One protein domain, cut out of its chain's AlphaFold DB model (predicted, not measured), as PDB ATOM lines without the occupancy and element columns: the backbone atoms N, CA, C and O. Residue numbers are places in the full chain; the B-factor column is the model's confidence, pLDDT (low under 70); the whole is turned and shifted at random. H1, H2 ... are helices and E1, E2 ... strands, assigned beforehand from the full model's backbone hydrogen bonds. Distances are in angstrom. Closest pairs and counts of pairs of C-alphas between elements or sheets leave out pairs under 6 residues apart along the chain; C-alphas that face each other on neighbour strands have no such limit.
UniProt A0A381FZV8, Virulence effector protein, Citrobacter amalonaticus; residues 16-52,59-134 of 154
ATOM      1  N   GLU A  16     179.301 110.145 -24.232       81.56
ATOM      2  CA  GLU A  16     179.403 110.028 -25.685       81.56
ATOM      3  C   GLU A  16     178.393 110.951 -26.383       81.56
ATOM      4  O   GLU A  16     177.440 111.447 -25.775       81.56
ATOM      5  N   SER A  17     178.567 111.149 -27.688       79.50
ATOM      6  CA  SER A  17     177.590 111.827 -28.543       79.50
ATOM      7  C   SER A  17     177.083 110.891 -29.636       79.50
ATOM      8  O   SER A  17     177.880 110.235 -30.304       79.50
ATOM      9  N   GLU A  18     175.776 110.883 -29.877       77.75
ATOM     10  CA  GLU A  18     175.125 110.127 -30.946       77.75
ATOM     11  C   GLU A  18     174.335 111.100 -31.829       77.75
ATOM     12  O   GLU A  18     173.475 111.835 -31.344       77.75
ATOM     13  N   ASN A  19     174.639 111.146 -33.132       77.19
ATOM     14  CA  ASN A  19     174.061 112.114 -34.079       77.19
ATOM     15  C   ASN A  19     174.212 113.582 -33.629       77.19
ATOM     16  O   ASN A  19     173.302 114.390 -33.807       77.19
ATOM     17  N   GLY A  20     175.347 113.909 -33.002       72.69
ATOM     18  CA  GLY A  20     175.645 115.241 -32.471       72.69
ATOM     19  C   GLY A  20     174.886 115.625 -31.196       72.69
ATOM     20  O   GLY A  20     175.079 116.737 -30.722       72.69
ATOM     21  N   GLN A  21     174.048 114.740 -30.640       77.62
ATOM     22  CA  GLN A  21     173.369 114.923 -29.353       77.62
ATOM     23  C   GLN A  21     174.115 114.156 -28.262       77.62
ATOM     24  O   GLN A  21     174.535 113.018 -28.490       77.62
ATOM     25  N   ILE A  22     174.249 114.726 -27.064       80.69
ATOM     26  CA  ILE A  22     174.846 113.994 -25.944       80.69
ATOM     27  C   ILE A  22     174.011 112.763 -25.577       80.69
ATOM     28  O   ILE A  22     172.775 112.775 -25.593       80.69
ATOM     29  N   LYS A  23     174.697 111.692 -25.193       84.38
ATOM     30  CA  LYS A  23     174.099 110.451 -24.717       84.38
ATOM     31  C   LYS A  23     174.534 110.214 -23.281       84.38
ATOM     32  O   LYS A  23     175.692 109.910 -23.007       84.38
ATOM     33  N   LEU A  24     173.588 110.359 -22.354       86.88
ATOM     34  CA  LEU A  24     173.849 110.050 -20.950       86.88
ATOM     35  C   LEU A  24     174.118 108.544 -20.785       86.88
ATOM     36  O   LEU A  24     173.386 107.747 -21.386       86.88
ATOM     37  N   PRO A  25     175.112 108.146 -19.967       87.88
ATOM     38  CA  PRO A  25     175.375 106.746 -19.665       87.88
ATOM     39  C   PRO A  25     174.119 106.039 -19.152       87.88
ATOM     40  O   PRO A  25     173.449 106.522 -18.232       87.88
ATOM     41  N   ALA A  26     173.799 104.901 -19.766       89.00
ATOM     42  CA  ALA A  26     172.669 104.080 -19.367       89.00
ATOM     43  C   ALA A  26     173.109 103.004 -18.366       89.00
ATOM     44  O   ALA A  26     174.128 102.344 -18.559       89.00
ATOM     45  N   ILE A  27     172.299 102.805 -17.336       90.19
ATOM     46  CA  ILE A  27     172.373 101.718 -16.366       90.19
ATOM     47  C   ILE A  27     171.150 100.814 -16.538       90.19
ATOM     48  O   ILE A  27     170.104 101.263 -17.008       90.19
ATOM     49  N   THR A  28     171.272  99.550 -16.155       90.06
ATOM     50  CA  THR A  28     170.124  98.645 -16.044       90.06
ATOM     51  C   THR A  28     169.582  98.736 -14.625       90.06
ATOM     52  O   THR A  28     170.350  98.582 -13.674       90.06
ATOM     53  N   ASP A  29     168.294  99.034 -14.476       86.06
ATOM     54  CA  ASP A  29     167.650  99.041 -13.164       86.06
ATOM     55  C   ASP A  29     167.293  97.625 -12.682       86.06
ATOM     56  O   ASP A  29     167.525  96.624 -13.364       86.06
ATOM     57  N   GLU A  30     166.734  97.536 -11.476       82.88
ATOM     58  CA  GLU A  30     166.319  96.274 -10.851       82.88
ATOM     59  C   GLU A  30     165.258  95.499 -11.650       82.88
ATOM     60  O   GLU A  30     165.154  94.282 -11.504       82.88
ATOM     61  N   ASN A  31     164.521  96.175 -12.537       85.56
ATOM     62  CA  ASN A  31     163.504  95.574 -13.398       85.56
ATOM     63  C   ASN A  31     164.062  95.169 -14.772       85.56
ATOM     64  O   ASN A  31     163.324  94.668 -15.620       85.56
ATOM     65  N   GLY A  32     165.362  95.370 -15.013       85.56
ATOM     66  CA  GLY A  32     165.997  95.090 -16.296       85.56
ATOM     67  C   GLY A  32     165.814  96.198 -17.338       85.56
ATOM     68  O   GLY A  32     166.231  96.024 -18.488       85.56
ATOM     69  N   GLU A  33     165.227  97.342 -16.976       88.06
ATOM     70  CA  GLU A  33     165.021  98.457 -17.895       88.06
ATOM     71  C   GLU A  33     166.270  99.341 -17.989       88.06
ATOM     72  O   GLU A  33     166.979  99.596 -17.013       88.06
ATOM     73  N   LYS A  34     166.554  99.845 -19.197       88.06
ATOM     74  CA  LYS A  34     167.655 100.793 -19.409       88.06
ATOM     75  C   LYS A  34     167.238 102.190 -18.964       88.06
ATOM     76  O   LYS A  34     166.332 102.787 -19.546       88.06
ATOM     77  N   THR A  35     167.958 102.752 -18.004       90.31
ATOM     78  CA  THR A  35     167.719 104.097 -17.481       90.31
ATOM     79  C   THR A  35     169.007 104.876 -17.203       90.31
ATOM     80  O   THR A  35     170.085 104.404 -17.517       90.31
ATOM     81  N   THR A  36     168.920 106.096 -16.673       91.81
ATOM     82  CA  THR A  36     170.065 106.916 -16.262       91.81
ATOM     83  C   THR A  36     170.283 106.840 -14.754       91.81
ATOM     84  O   THR A  36     169.343 106.654 -13.979       91.81
ATOM     85  N   GLN A  37     171.537 107.021 -14.331       91.12
ATOM     86  CA  GLN A  37     171.894 107.123 -12.916       91.12
ATOM     87  C   GLN A  37     171.115 108.260 -12.231       91.12
ATOM     88  O   GLN A  37     170.970 109.353 -12.792       91.12
ATOM     89  N   SER A  38     170.621 108.001 -11.015       92.94
ATOM     90  CA  SER A  38     169.923 108.994 -10.195       92.94
ATOM     91  C   SER A  38     170.884 109.861  -9.388       92.94
ATOM     92  O   SER A  38     171.835 109.354  -8.795       92.94
ATOM     93  N   ILE A  39     170.555 111.142  -9.272       93.06
ATOM     94  CA  ILE A  39     171.210 112.114  -8.397       93.06
ATOM     95  C   ILE A  39     170.483 112.127  -7.050       93.06
ATOM     96  O   ILE A  39     169.257 112.253  -7.015       93.06
ATOM     97  N   VAL A  40     171.224 112.012  -5.945       93.50
ATOM     98  CA  VAL A  40     170.663 112.148  -4.592       93.50
ATOM     99  C   VAL A  40     170.588 113.626  -4.224       93.50
ATOM    100  O   VAL A  40     171.605 114.299  -4.076       93.50
ATOM    101  N   MET A  41     169.372 114.129  -4.048       94.25
ATOM    102  CA  MET A  41     169.085 115.520  -3.724       94.25
ATOM    103  C   MET A  41     168.551 115.637  -2.296       94.25
ATOM    104  O   MET A  41     167.519 115.066  -1.947       94.25
ATOM    105  N   ARG A  42     169.259 116.414  -1.470       93.25
ATOM    106  CA  ARG A  42     168.867 116.769  -0.087       93.25
ATOM    107  C   ARG A  42     168.594 118.266   0.094       93.25
ATOM    108  O   ARG A  42     168.219 118.709   1.172       93.25
ATOM    109  N   GLY A  43     168.814 119.040  -0.961       90.50
ATOM    110  CA  GLY A  43     168.782 120.496  -1.010       90.50
ATOM    111  C   GLY A  43     169.038 120.951  -2.443       90.50
ATOM    112  O   GLY A  43     169.141 120.117  -3.341       90.50
ATOM    113  N   ASP A  44     169.150 122.258  -2.658       88.75
ATOM    114  CA  ASP A  44     169.462 122.796  -3.983       88.75
ATOM    115  C   ASP A  44     170.848 122.311  -4.444       88.75
ATOM    116  O   ASP A  44     171.824 122.391  -3.695       88.75
ATOM    117  N   LEU A  45     170.938 121.835  -5.686       88.88
ATOM    118  CA  LEU A  45     172.171 121.335  -6.289       88.88
ATOM    119  C   LEU A  45     172.560 122.181  -7.498       88.88
ATOM    120  O   LEU A  45     171.716 122.595  -8.295       88.88
ATOM    121  N   ARG A  46     173.866 122.391  -7.664       85.62
ATOM    122  CA  ARG A  46     174.447 122.905  -8.906       85.62
ATOM    123  C   ARG A  46     175.028 121.732  -9.676       85.62
ATOM    124  O   ARG A  46     175.901 121.041  -9.166       85.62
ATOM    125  N   LEU A  47     174.534 121.518 -10.885       84.38
ATOM    126  CA  LEU A  47     174.956 120.428 -11.753       84.38
ATOM    127  C   LEU A  47     175.747 121.032 -12.907       84.38
ATOM    128  O   LEU A  47     175.194 121.760 -13.725       84.38
ATOM    129  N   GLY A  48     177.044 120.764 -12.958       76.69
ATOM    130  CA  GLY A  48     177.889 121.114 -14.095       76.69
ATOM    131  C   GLY A  48     178.364 119.856 -14.807       76.69
ATOM    132  O   GLY A  48     178.291 118.759 -14.255       76.69
ATOM    133  N   TYR A  49     178.897 120.023 -16.011       70.94
ATOM    134  CA  TYR A  49     179.699 118.991 -16.653       70.94
ATOM    135  C   TYR A  49     181.137 119.477 -16.823       70.94
ATOM    136  O   TYR A  49     181.395 120.668 -16.987       70.94
ATOM    137  N   ARG A  50     182.080 118.537 -16.803       63.28
ATOM    138  CA  ARG A  50     183.482 118.784 -17.134       63.28
ATOM    139  C   ARG A  50     183.980 117.623 -17.981       63.28
ATOM    140  O   ARG A  50     184.029 116.498 -17.500       63.28
ATOM    141  N   GLN A  51     184.357 117.895 -19.226       58.50
ATOM    142  CA  GLN A  51     185.175 116.961 -19.998       58.50
ATOM    143  C   GLN A  51     186.638 117.253 -19.658       58.50
ATOM    144  O   GLN A  51     187.106 118.376 -19.834       58.50
ATOM    145  N   LEU A  52     187.322 116.272 -19.064       56.25
ATOM    146  CA  LEU A  52     188.663 116.453 -18.498       56.25
ATOM    147  C   LEU A  52     189.755 116.627 -19.571       56.25
ATOM    148  O   LEU A  52     190.752 117.280 -19.284       56.25
ATOM    149  N   ALA A  59     182.275 127.333 -22.042       54.84
ATOM    150  CA  ALA A  59     181.478 127.427 -20.821       54.84
ATOM    151  C   ALA A  59     180.507 126.238 -20.746       54.84
ATOM    152  O   ALA A  59     179.625 126.104 -21.592       54.84
ATOM    153  N   ALA A  60     180.682 125.369 -19.749       59.47
ATOM    154  CA  ALA A  60     179.803 124.232 -19.536       59.47
ATOM    155  C   ALA A  60     178.431 124.709 -19.029       59.47
ATOM    156  O   ALA A  60     178.381 125.412 -18.017       59.47
ATOM    157  N   PRO A  61     177.318 124.320 -19.679       66.75
ATOM    158  CA  PRO A  61     175.978 124.377 -19.138       66.75
ATOM    159  C   PRO A  61     175.932 123.967 -17.676       66.75
ATOM    160  O   PRO A  61     176.111 122.806 -17.308       66.75
ATOM    161  N   LEU A  62     175.694 124.975 -16.849       79.62
ATOM    162  CA  LEU A  62     175.517 124.830 -15.425       79.62
ATOM    163  C   LEU A  62     174.019 124.818 -15.164       79.62
ATOM    164  O   LEU A  62     173.338 125.785 -15.478       79.62
ATOM    165  N   TYR A  63     173.502 123.756 -14.571       86.31
ATOM    166  CA  TYR A  63     172.119 123.692 -14.133       86.31
ATOM    167  C   TYR A  63     172.007 123.959 -12.638       86.31
ATOM    168  O   TYR A  63     172.882 123.588 -11.852       86.31
ATOM    169  N   THR A  64     170.891 124.552 -12.237       90.25
ATOM    170  CA  THR A  64     170.452 124.580 -10.846       90.25
ATOM    171  C   THR A  64     169.236 123.671 -10.713       90.25
ATOM    172  O   THR A  64     168.204 123.924 -11.328       90.25
ATOM    173  N   LEU A  65     169.365 122.608  -9.919       93.06
ATOM    174  CA  LEU A  65     168.256 121.746  -9.523       93.06
ATOM    175  C   LEU A  65     167.772 122.186  -8.141       93.06
ATOM    176  O   LEU A  65     168.545 122.186  -7.182       93.06
ATOM    177  N   ARG A  66     166.507 122.578  -8.036       95.62
ATOM    178  CA  ARG A  66     165.923 123.142  -6.813       95.62
ATOM    179  C   ARG A  66     164.569 122.526  -6.546       95.62
ATOM    180  O   ARG A  66     163.933 121.979  -7.439       95.62
ATOM    181  N   PHE A  67     164.127 122.640  -5.305       96.38
ATOM    182  CA  PHE A  67     162.722 122.426  -4.999       96.38
ATOM    183  C   PHE A  67     161.904 123.615  -5.501       96.38
ATOM    184  O   PHE A  67     162.309 124.758  -5.277       96.38
ATOM    185  N   SER A  68     160.732 123.342  -6.074       96.12
ATOM    186  CA  SER A  68     159.704 124.372  -6.219       96.12
ATOM    187  C   SER A  68     159.204 124.803  -4.835       96.12
ATOM    188  O   SER A  68     159.495 124.158  -3.820       96.12
ATOM    189  N   GLU A  69     158.438 125.892  -4.751       94.75
ATOM    190  CA  GLU A  69     157.918 126.352  -3.458       94.75
ATOM    191  C   GLU A  69     157.077 125.265  -2.758       94.75
ATOM    192  O   GLU A  69     157.267 124.986  -1.569       94.75
ATOM    193  N   GLU A  70     156.194 124.598  -3.507       94.81
ATOM    194  CA  GLU A  70     155.381 123.484  -3.011       94.81
ATOM    195  C   GLU A  70     156.244 122.274  -2.646       94.81
ATOM    196  O   GLU A  70     156.085 121.702  -1.562       94.81
ATOM    197  N   GLY A  71     157.210 121.925  -3.503       96.56
ATOM    198  CA  GLY A  71     158.134 120.822  -3.261       96.56
ATOM    199  C   GLY A  71     158.967 121.023  -1.997       96.56
ATOM    200  O   GLY A  71     159.154 120.086  -1.223       96.56
ATOM    201  N   ARG A  72     159.396 122.261  -1.722       96.94
ATOM    202  CA  ARG A  72     160.172 122.602  -0.524       96.94
ATOM    203  C   ARG A  72     159.332 122.469   0.741       96.94
ATOM    204  O   ARG A  72     159.795 121.871   1.710       96.94
ATOM    205  N   LYS A  73     158.087 122.962   0.732       96.50
ATOM    206  CA  LYS A  73     157.141 122.782   1.853       96.50
ATOM    207  C   LYS A  73     156.863 121.296   2.097       96.50
ATOM    208  O   LYS A  73     156.932 120.828   3.238       96.50
ATOM    209  N   LYS A  74     156.629 120.534   1.025       96.44
ATOM    210  CA  LYS A  74     156.422 119.082   1.083       96.44
ATOM    211  C   LYS A  74     157.629 118.372   1.701       96.44
ATOM    212  O   LYS A  74     157.450 117.637   2.665       96.44
ATOM    213  N   PHE A  75     158.839 118.650   1.216       96.69
ATOM    214  CA  PHE A  75     160.078 118.039   1.705       96.69
ATOM    215  C   PHE A  75     160.392 118.398   3.159       96.69
ATOM    216  O   PHE A  75     160.764 117.525   3.933       96.69
ATOM    217  N   SER A  76     160.159 119.649   3.566       95.81
ATOM    218  CA  SER A  76     160.416 120.097   4.946       95.81
ATOM    219  C   SER A  76     159.582 119.375   6.010       95.81
ATOM    220  O   SER A  76     159.955 119.355   7.177       95.81
ATOM    221  N   SER A  77     158.457 118.784   5.606       96.00
ATOM    222  CA  SER A  77     157.539 118.050   6.478       96.00
ATOM    223  C   SER A  77     157.529 116.547   6.191       96.00
ATOM    224  O   SER A  77     156.639 115.852   6.676       96.00
ATOM    225  N   ALA A  78     158.449 116.060   5.355       96.19
ATOM    226  CA  ALA A  78     158.584 114.650   5.017       96.19
ATOM    227  C   ALA A  78     159.468 113.934   6.044       96.19
ATOM    228  O   ALA A  78     160.463 114.484   6.522       96.19
ATOM    229  N   GLN A  79     159.112 112.698   6.364       96.00
ATOM    230  CA  GLN A  79     159.876 111.816   7.233       96.00
ATOM    231  C   GLN A  79     160.476 110.682   6.414       96.00
ATOM    232  O   GLN A  79     159.853 110.175   5.482       96.00
ATOM    233  N   SER A  80     161.708 110.302   6.749       95.62
ATOM    234  CA  SER A  80     162.368 109.166   6.111       95.62
ATOM    235  C   SER A  80     161.623 107.881   6.469       95.62
ATOM    236  O   SER A  80     161.255 107.688   7.627       95.62
ATOM    237  N   THR A  81     161.405 107.004   5.494       95.19
ATOM    238  CA  THR A  81     160.855 105.657   5.721       95.19
ATOM    239  C   THR A  81     161.945 104.634   6.035       95.19
ATOM    240  O   THR A  81     161.645 103.504   6.414       95.19
ATOM    241  N   ASP A  82     163.211 105.033   5.904       92.69
ATOM    242  CA  ASP A  82     164.394 104.283   6.311       92.69
ATOM    243  C   ASP A  82     165.082 104.934   7.529       92.69
ATOM    244  O   ASP A  82     164.705 106.012   7.986       92.69
ATOM    245  N   ASN A  83     166.142 104.301   8.045       88.62
ATOM    246  CA  ASN A  83     166.946 104.835   9.158       88.62
ATOM    247  C   ASN A  83     167.860 106.016   8.747       88.62
ATOM    248  O   ASN A  83     168.753 106.403   9.504       88.62
ATOM    249  N   GLY A  84     167.705 106.543   7.532       91.44
ATOM    250  CA  GLY A  84     168.504 107.625   6.978       91.44
ATOM    251  C   GLY A  84     167.831 108.992   7.086       91.44
ATOM    252  O   GLY A  84     166.738 109.162   7.617       91.44
ATOM    253  N   SER A  85     168.510 110.010   6.560       94.19
ATOM    254  CA  SER A  85     167.903 111.330   6.367       94.19
ATOM    255  C   SER A  85     167.048 111.351   5.091       94.19
ATOM    256  O   SER A  85     167.449 110.709   4.114       94.19
ATOM    257  N   PRO A  86     165.972 112.156   5.022       96.06
ATOM    258  CA  PRO A  86     165.175 112.346   3.807       96.06
ATOM    259  C   PRO A  86     166.001 112.788   2.588       96.06
ATOM    260  O   PRO A  86     166.875 113.658   2.695       96.06
ATOM    261  N   TYR A  87     165.729 112.208   1.419       96.19
ATOM    262  CA  TYR A  87     166.265 112.617   0.120       96.19
ATOM    263  C   TYR A  87     165.310 112.303  -1.035       96.19
ATOM    264  O   TYR A  87     164.414 111.463  -0.941       96.19
ATOM    265  N   LEU A  88     165.571 112.958  -2.165       97.31
ATOM    266  CA  LEU A  88     165.034 112.596  -3.470       97.31
ATOM    267  C   LEU A  88     166.101 111.913  -4.323       97.31
ATOM    268  O   LEU A  88     167.270 112.292  -4.286       97.31
ATOM    269  N   LYS A  89     165.690 110.935  -5.124       96.00
ATOM    270  CA  LYS A  89     166.442 110.418  -6.269       96.00
ATOM    271  C   LYS A  89     165.863 111.054  -7.522       96.00
ATOM    272  O   LYS A  89     164.693 110.850  -7.841       96.00
ATOM    273  N   VAL A  90     166.680 111.820  -8.234       96.25
ATOM    274  CA  VAL A  90     166.270 112.536  -9.444       96.25
ATOM    275  C   VAL A  90     167.023 111.962 -10.633       96.25
ATOM    276  O   VAL A  90     168.252 111.989 -10.659       96.25
ATOM    277  N   ARG A  91     166.302 111.438 -11.627       94.75
ATOM    278  CA  ARG A  91     166.902 110.999 -12.897       94.75
ATOM    279  C   ARG A  91     166.770 112.103 -13.931       94.75
ATOM    280  O   ARG A  91     165.701 112.701 -14.067       94.75
ATOM    281  N   LEU A  92     167.834 112.338 -14.690       93.19
ATOM    282  CA  LEU A  92     167.842 113.288 -15.798       93.19
ATOM    283  C   LEU A  92     167.828 112.560 -17.139       93.19
ATOM    284  O   LEU A  92     168.296 111.429 -17.270       93.19
ATOM    285  N   THR A  93     167.279 113.220 -18.149       91.31
ATOM    286  CA  THR A  93     167.327 112.779 -19.542       91.31
ATOM    287  C   THR A  93     167.525 113.977 -20.457       91.31
ATOM    288  O   THR A  93     167.355 115.122 -20.039       91.31
ATOM    289  N   ILE A  94     167.878 113.714 -21.709       86.50
ATOM    290  CA  ILE A  94     167.970 114.756 -22.724       86.50
ATOM    291  C   ILE A  94     166.572 115.102 -23.210       86.50
ATOM    292  O   ILE A  94     165.787 114.226 -23.585       86.50
ATOM    293  N   ASP A  95     166.263 116.392 -23.213       84.56
ATOM    294  CA  ASP A  95     165.056 116.921 -23.807       84.56
ATOM    295  C   ASP A  95     165.107 116.687 -25.318       84.56
ATOM    296  O   ASP A  95     165.804 117.363 -26.077       84.56
ATOM    297  N   LYS A  96     164.315 115.714 -25.768       71.81
ATOM    298  CA  LYS A  96     164.134 115.380 -27.186       71.81
ATOM    299  C   LYS A  96     163.240 116.397 -27.913       71.81
ATOM    300  O   LYS A  96     162.624 116.036 -28.916       71.81
ATOM    301  N   GLY A  97     163.139 117.623 -27.384       63.44
ATOM    302  CA  GLY A  97     162.235 118.710 -27.745       63.44
ATOM    303  C   GLY A  97     161.713 118.632 -29.174       63.44
ATOM    304  O   GLY A  97     162.455 118.832 -30.138       63.44
ATOM    305  N   LYS A  98     160.407 118.363 -29.316       60.62
ATOM    306  CA  LYS A  98     159.751 118.164 -30.623       60.62
ATOM    307  C   LYS A  98     160.015 119.327 -31.589       60.62
ATOM    308  O   LYS A  98     160.222 119.086 -32.771       60.62
ATOM    309  N   ARG A  99     160.056 120.566 -31.078       60.12
ATOM    310  CA  ARG A  99     160.323 121.778 -31.872       60.12
ATOM    311  C   ARG A  99     161.763 121.880 -32.372       60.12
ATOM    312  O   ARG A  99     161.953 122.233 -33.526       60.12
ATOM    313  N   ALA A 100     162.758 121.555 -31.543       63.25
ATOM    314  CA  ALA A 100     164.159 121.582 -31.967       63.25
ATOM    315  C   ALA A 100     164.381 120.575 -33.105       63.25
ATOM    316  O   ALA A 100     164.869 120.946 -34.166       63.25
ATOM    317  N   ARG A 101     163.856 119.351 -32.950       62.75
ATOM    318  CA  ARG A 101     163.874 118.334 -34.013       62.75
ATOM    319  C   ARG A 101     163.149 118.770 -35.287       62.75
ATOM    320  O   ARG A 101     163.666 118.535 -36.370       62.75
ATOM    321  N   GLN A 102     161.984 119.413 -35.176       61.97
ATOM    322  CA  GLN A 102     161.250 119.953 -36.333       61.97
ATOM    323  C   GLN A 102     162.043 121.021 -37.100       61.97
ATOM    324  O   GLN A 102     161.848 121.170 -38.301       61.97
ATOM    325  N   LEU A 103     162.939 121.739 -36.420       67.12
ATOM    326  CA  LEU A 103     163.811 122.756 -37.007       67.12
ATOM    327  C   LEU A 103     165.197 122.208 -37.396       67.12
ATOM    328  O   LEU A 103     166.069 122.986 -37.768       67.12
ATOM    329  N   GLY A 104     165.426 120.893 -37.282       67.12
ATOM    330  CA  GLY A 104     166.737 120.275 -37.526       67.12
ATOM    331  C   GLY A 104     167.806 120.634 -36.486       67.12
ATOM    332  O   GLY A 104     168.987 120.387 -36.712       67.12
ATOM    333  N   LEU A 105     167.408 121.215 -35.352       67.75
ATOM    334  CA  LEU A 105     168.296 121.615 -34.267       67.75
ATOM    335  C   LEU A 105     168.482 120.465 -33.274       67.75
ATOM    336  O   LEU A 105     167.517 119.832 -32.828       67.75
ATOM    337  N   ILE A 106     169.732 120.233 -32.888       66.88
ATOM    338  CA  ILE A 106     170.100 119.295 -31.831       66.88
ATOM    339  C   ILE A 106     170.077 120.040 -30.492       66.88
ATOM    340  O   ILE A 106     170.549 121.170 -30.396       66.88
ATOM    341  N   SER A 107     169.488 119.424 -29.465       74.50
ATOM    342  CA  SER A 107     169.387 119.998 -28.121       74.50
ATOM    343  C   SER A 107     170.003 119.056 -27.099       74.50
ATOM    344  O   SER A 107     169.507 117.947 -26.915       74.50
ATOM    345  N   ASP A 108     171.007 119.538 -26.374       76.88
ATOM    346  CA  ASP A 108     171.612 118.847 -25.225       76.88
ATOM    347  C   ASP A 108     170.981 119.276 -23.893       76.88
ATOM    348  O   ASP A 108     171.521 119.037 -22.810       76.88
ATOM    349  N   ARG A 109     169.823 119.948 -23.955       82.50
ATOM    350  CA  ARG A 109     169.114 120.411 -22.765       82.50
ATOM    351  C   ARG A 109     168.718 119.223 -21.891       82.50
ATOM    352  O   ARG A 109     168.066 118.297 -22.364       82.50
ATOM    353  N   LEU A 110     169.051 119.279 -20.606       87.31
ATOM    354  CA  LEU A 110     168.616 118.293 -19.623       87.31
ATOM    355  C   LEU A 110     167.194 118.600 -19.144       87.31
ATOM    356  O   LEU A 110     166.798 119.756 -18.986       87.31
ATOM    357  N   THR A 111     166.433 117.545 -18.884       91.50
ATOM    358  CA  THR A 111     165.117 117.599 -18.245       91.50
ATOM    359  C   THR A 111     164.983 116.477 -17.221       91.50
ATOM    360  O   THR A 111     165.700 115.475 -17.274       91.50
ATOM    361  N   ILE A 112     164.058 116.633 -16.275       94.25
ATOM    362  CA  ILE A 112     163.796 115.618 -15.253       94.25
ATOM    363  C   ILE A 112     163.063 114.447 -15.913       94.25
ATOM    364  O   ILE A 112     161.959 114.592 -16.447       94.25
ATOM    365  N   ALA A 113     163.675 113.268 -15.874       94.06
ATOM    366  CA  ALA A 113     163.094 112.023 -16.354       94.06
ATOM    367  C   ALA A 113     162.130 111.440 -15.320       94.06
ATOM    368  O   ALA A 113     161.015 111.064 -15.681       94.06
ATOM    369  N   ASP A 114     162.537 111.440 -14.052       95.31
ATOM    370  CA  ASP A 114     161.815 110.797 -12.958       95.31
ATOM    371  C   ASP A 114     162.266 111.320 -11.587       95.31
ATOM    372  O   ASP A 114     163.384 111.828 -11.448       95.31
ATOM    373  N   VAL A 115     161.385 111.185 -10.593       96.81
ATOM    374  CA  VAL A 115     161.620 111.585  -9.203       96.81
ATOM    375  C   VAL A 115     161.070 110.505  -8.279       96.81
ATOM    376  O   VAL A 115     159.880 110.207  -8.317       96.81
ATOM    377  N   SER A 116     161.918 109.971  -7.406       95.75
ATOM    378  CA  SER A 116     161.508 109.118  -6.286       95.75
ATOM    379  C   SER A 116     162.103 109.632  -4.976       95.75
ATOM    380  O   SER A 116     162.943 110.532  -4.975       95.75
ATOM    381  N   SER A 117     161.635 109.119  -3.840       96.88
ATOM    382  CA  SER A 117     162.062 109.558  -2.508       96.88
ATOM    383  C   SER A 117     162.197 108.363  -1.568       96.88
ATOM    384  O   SER A 117     161.608 107.312  -1.814       96.88
ATOM    385  N   ASN A 118     162.959 108.524  -0.487       97.19
ATOM    386  CA  ASN A 118     162.952 107.594   0.647       97.19
ATOM    387  C   ASN A 118     162.031 108.090   1.775       97.19
ATOM    388  O   ASN A 118     162.321 107.899   2.953       97.19
ATOM    389  N   THR A 119     160.966 108.811   1.426       96.75
ATOM    390  CA  THR A 119     160.125 109.501   2.408       96.75
ATOM    391  C   THR A 119     158.695 108.989   2.393       96.75
ATOM    392  O   THR A 119     158.271 108.322   1.453       96.75
ATOM    393  N   ASP A 120     157.930 109.366   3.410       96.62
ATOM    394  CA  ASP A 120     156.488 109.133   3.512       96.62
ATOM    395  C   ASP A 120     155.656 109.941   2.493       96.62
ATOM    396  O   ASP A 120     154.434 109.794   2.430       96.62
ATOM    397  N   LYS A 121     156.296 110.791   1.675       96.44
ATOM    398  CA  LYS A 121     155.636 111.637   0.673       96.44
ATOM    399  C   LYS A 121     156.044 111.295  -0.753       96.44
ATOM    400  O   LYS A 121     157.215 111.073  -1.070       96.44
ATOM    401  N   SER A 122     155.061 111.388  -1.644       95.81
ATOM    402  CA  SER A 122     155.261 111.262  -3.086       95.81
ATOM    403  C   SER A 122     155.657 112.596  -3.714       95.81
ATOM    404  O   SER A 122     155.002 113.630  -3.522       95.81
ATOM    405  N   PHE A 123     156.717 112.553  -4.514       97.12
ATOM    406  CA  PHE A 123     157.235 113.688  -5.268       97.12
ATOM    407  C   PHE A 123     157.100 113.431  -6.761       97.12
ATOM    408  O   PHE A 123     157.083 112.297  -7.228       97.12
ATOM    409  N   SER A 124     156.990 114.515  -7.508       96.56
ATOM    410  CA  SER A 124     156.849 114.519  -8.953       96.56
ATOM    411  C   SER A 124     157.747 115.593  -9.554       96.56
ATOM    412  O   SER A 124     158.315 116.427  -8.853       96.56
ATOM    413  N   LYS A 125     157.817 115.642 -10.885       95.69
ATOM    414  CA  LYS A 125     158.580 116.677 -11.601       95.69
ATOM    415  C   LYS A 125     158.127 118.106 -11.288       95.69
ATOM    416  O   LYS A 125     158.909 119.015 -11.482       95.69
ATOM    417  N   ARG A 126     156.882 118.309 -10.836       95.94
ATOM    418  CA  ARG A 126     156.339 119.636 -10.481       95.94
ATOM    419  C   ARG A 126     156.844 120.145  -9.129       95.94
ATOM    420  O   ARG A 126     156.748 121.331  -8.833       95.94
ATOM    421  N   ASP A 127     157.375 119.245  -8.310       97.31
ATOM    422  CA  ASP A 127     157.964 119.585  -7.017       97.31
ATOM    423  C   ASP A 127     159.409 120.098  -7.161       97.31
ATOM    424  O   ASP A 127     160.032 120.471  -6.167       97.31
ATOM    425  N   LEU A 128     159.951 120.100  -8.383       97.25
ATOM    426  CA  LEU A 128     161.335 120.429  -8.687       97.25
ATOM    427  C   LEU A 128     161.431 121.396  -9.865       97.25
ATOM    428  O   LEU A 128     160.695 121.277 -10.841       97.25
ATOM    429  N   ASP A 129     162.428 122.269  -9.807       94.38
ATOM    430  CA  ASP A 129     162.819 123.159 -10.891       94.38
ATOM    431  C   ASP A 129     164.226 122.789 -11.367       94.38
ATOM    432  O   ASP A 129     165.153 122.656 -10.565       94.38
ATOM    433  N   LEU A 130     164.387 122.620 -12.682       92.12
ATOM    434  CA  LEU A 130     165.685 122.436 -13.329       92.12
ATOM    435  C   LEU A 130     165.945 123.615 -14.265       92.12
ATOM    436  O   LEU A 130     165.411 123.688 -15.375       92.12
ATOM    437  N   GLU A 131     166.778 124.536 -13.802       89.06
ATOM    438  CA  GLU A 131     167.103 125.772 -14.501       89.06
ATOM    439  C   GLU A 131     168.473 125.656 -15.162       89.06
ATOM    440  O   GLU A 131     169.451 125.314 -14.507       89.06
ATOM    441  N   LEU A 132     168.548 125.938 -16.462       83.94
ATOM    442  CA  LEU A 132     169.817 126.067 -17.166       83.94
ATOM    443  C   LEU A 132     170.348 127.492 -16.958       83.94
ATOM    444  O   LEU A 132     169.753 128.450 -17.443       83.94
ATOM    445  N   ASN A 133     171.481 127.628 -16.279       74.50
ATOM    446  CA  ASN A 133     172.149 128.905 -16.058       74.50
ATOM    447  C   ASN A 133     172.951 129.279 -17.317       74.50
ATOM    448  O   ASN A 133     174.113 128.901 -17.462       74.50
ATOM    449  N   THR A 134     172.337 130.011 -18.246       58.19
ATOM    450  CA  THR A 134     172.982 130.476 -19.494       58.19
ATOM    451  C   THR A 134     173.429 131.939 -19.486       58.19
ATOM    452  O   THR A 134     173.931 132.408 -20.501       58.19
TER     453      THR A 134
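What this domain is: This is residues 16 to 52 and 59 to 134 of the 154 residues of the protein "Virulence effector protein" of Citrobacter amalonaticus (UniProt A0A381FZV8). Two sheets of three strands face each other as a sandwich, E5 - E8 - E9 over E6 - E7 - E10, their planes 30 degrees apart and their strands crossed at 33 degrees. Two small hairpins, E1 with E2 and E3 with E4, precede the sandwich, and E4 runs on into E5; H1 grazes the second sheet, while H2 lies far out in the loop between E8 and E9. The 113 printed residues hold ten named strands and two named helices, in the order E1 E2 E3 E4 E5 E6 E7 H1 E8 H2 E9 E10, and the class is mixed. Both three-strand sheets are antiparallel; the whole is only just compact, close to loose, with a radius of gyration of the C-alphas of 15.6 A and spans of 46 by 34 by 31 A.

How they stand to each other: Start at E1, residues 16 to 18, which forms a hairpin with E2, residues 21 to 23; N 18 and O 21 are 2.8 A apart. Next, E3, residues 26 to 28, and E4, residues 34 to 36, form a hairpin, with N 27 and O 35 2.7 A apart. Then look at E5, residues 38 to 41, antiparallel to E8, residues 88 to 94, with N 39 to O 90 at 2.8 A. The closest C-alphas of E4 and E8, those of Thr 36 and Arg 91, are 6.2 A apart. E6, residues 45 to 47, is antiparallel to E7, residues 62 to 67, with N 45 to O 65 at 2.8 A. H1, residues 69 to 76, only grazes the sheet of E6, E7 and E10, residues 128 to 133; the closest C-alphas of H1 and E10, Gly 71 and Leu 128, are 6.3 A apart. E7 and E10 are antiparallel, N 64 to O 131 at 2.8 A. H2, residues 98 to 102, is on neither sheet of the sandwich. E9, residues 110 to 117, bends by 53 degrees at residue 113 and is antiparallel to E8, N 89 to O 116 at 2.8 A. In H1 and H2 every O i to N i+4 pair is within hydrogen-bond range.

Where its parts are: Find C-alpha 16 at (179.403, 110.028, -25.685), where E1 begins. E8 runs 19.6 A from C-alpha 88 at (165.034, 112.596, -3.470), and E9 runs 20.3 A. E7 spans 16.7 A, H1 10.8 A, and E10 15.6 A to C-alpha 133 at (172.149, 128.905, -16.058).

The domain as a whole: The C-alphas of Asn 83 and Leu 103, the two farthest apart, are 49.6 A apart. Residues 53 to 58 are not printed, and C-alphas 52 and 59 are 13.3 A apart across the cut. The link from H1 to E8, 11 residues, is long. Confidence is under 70 at residues 50 to 52, 59 to 61, 97 to 106 and 134.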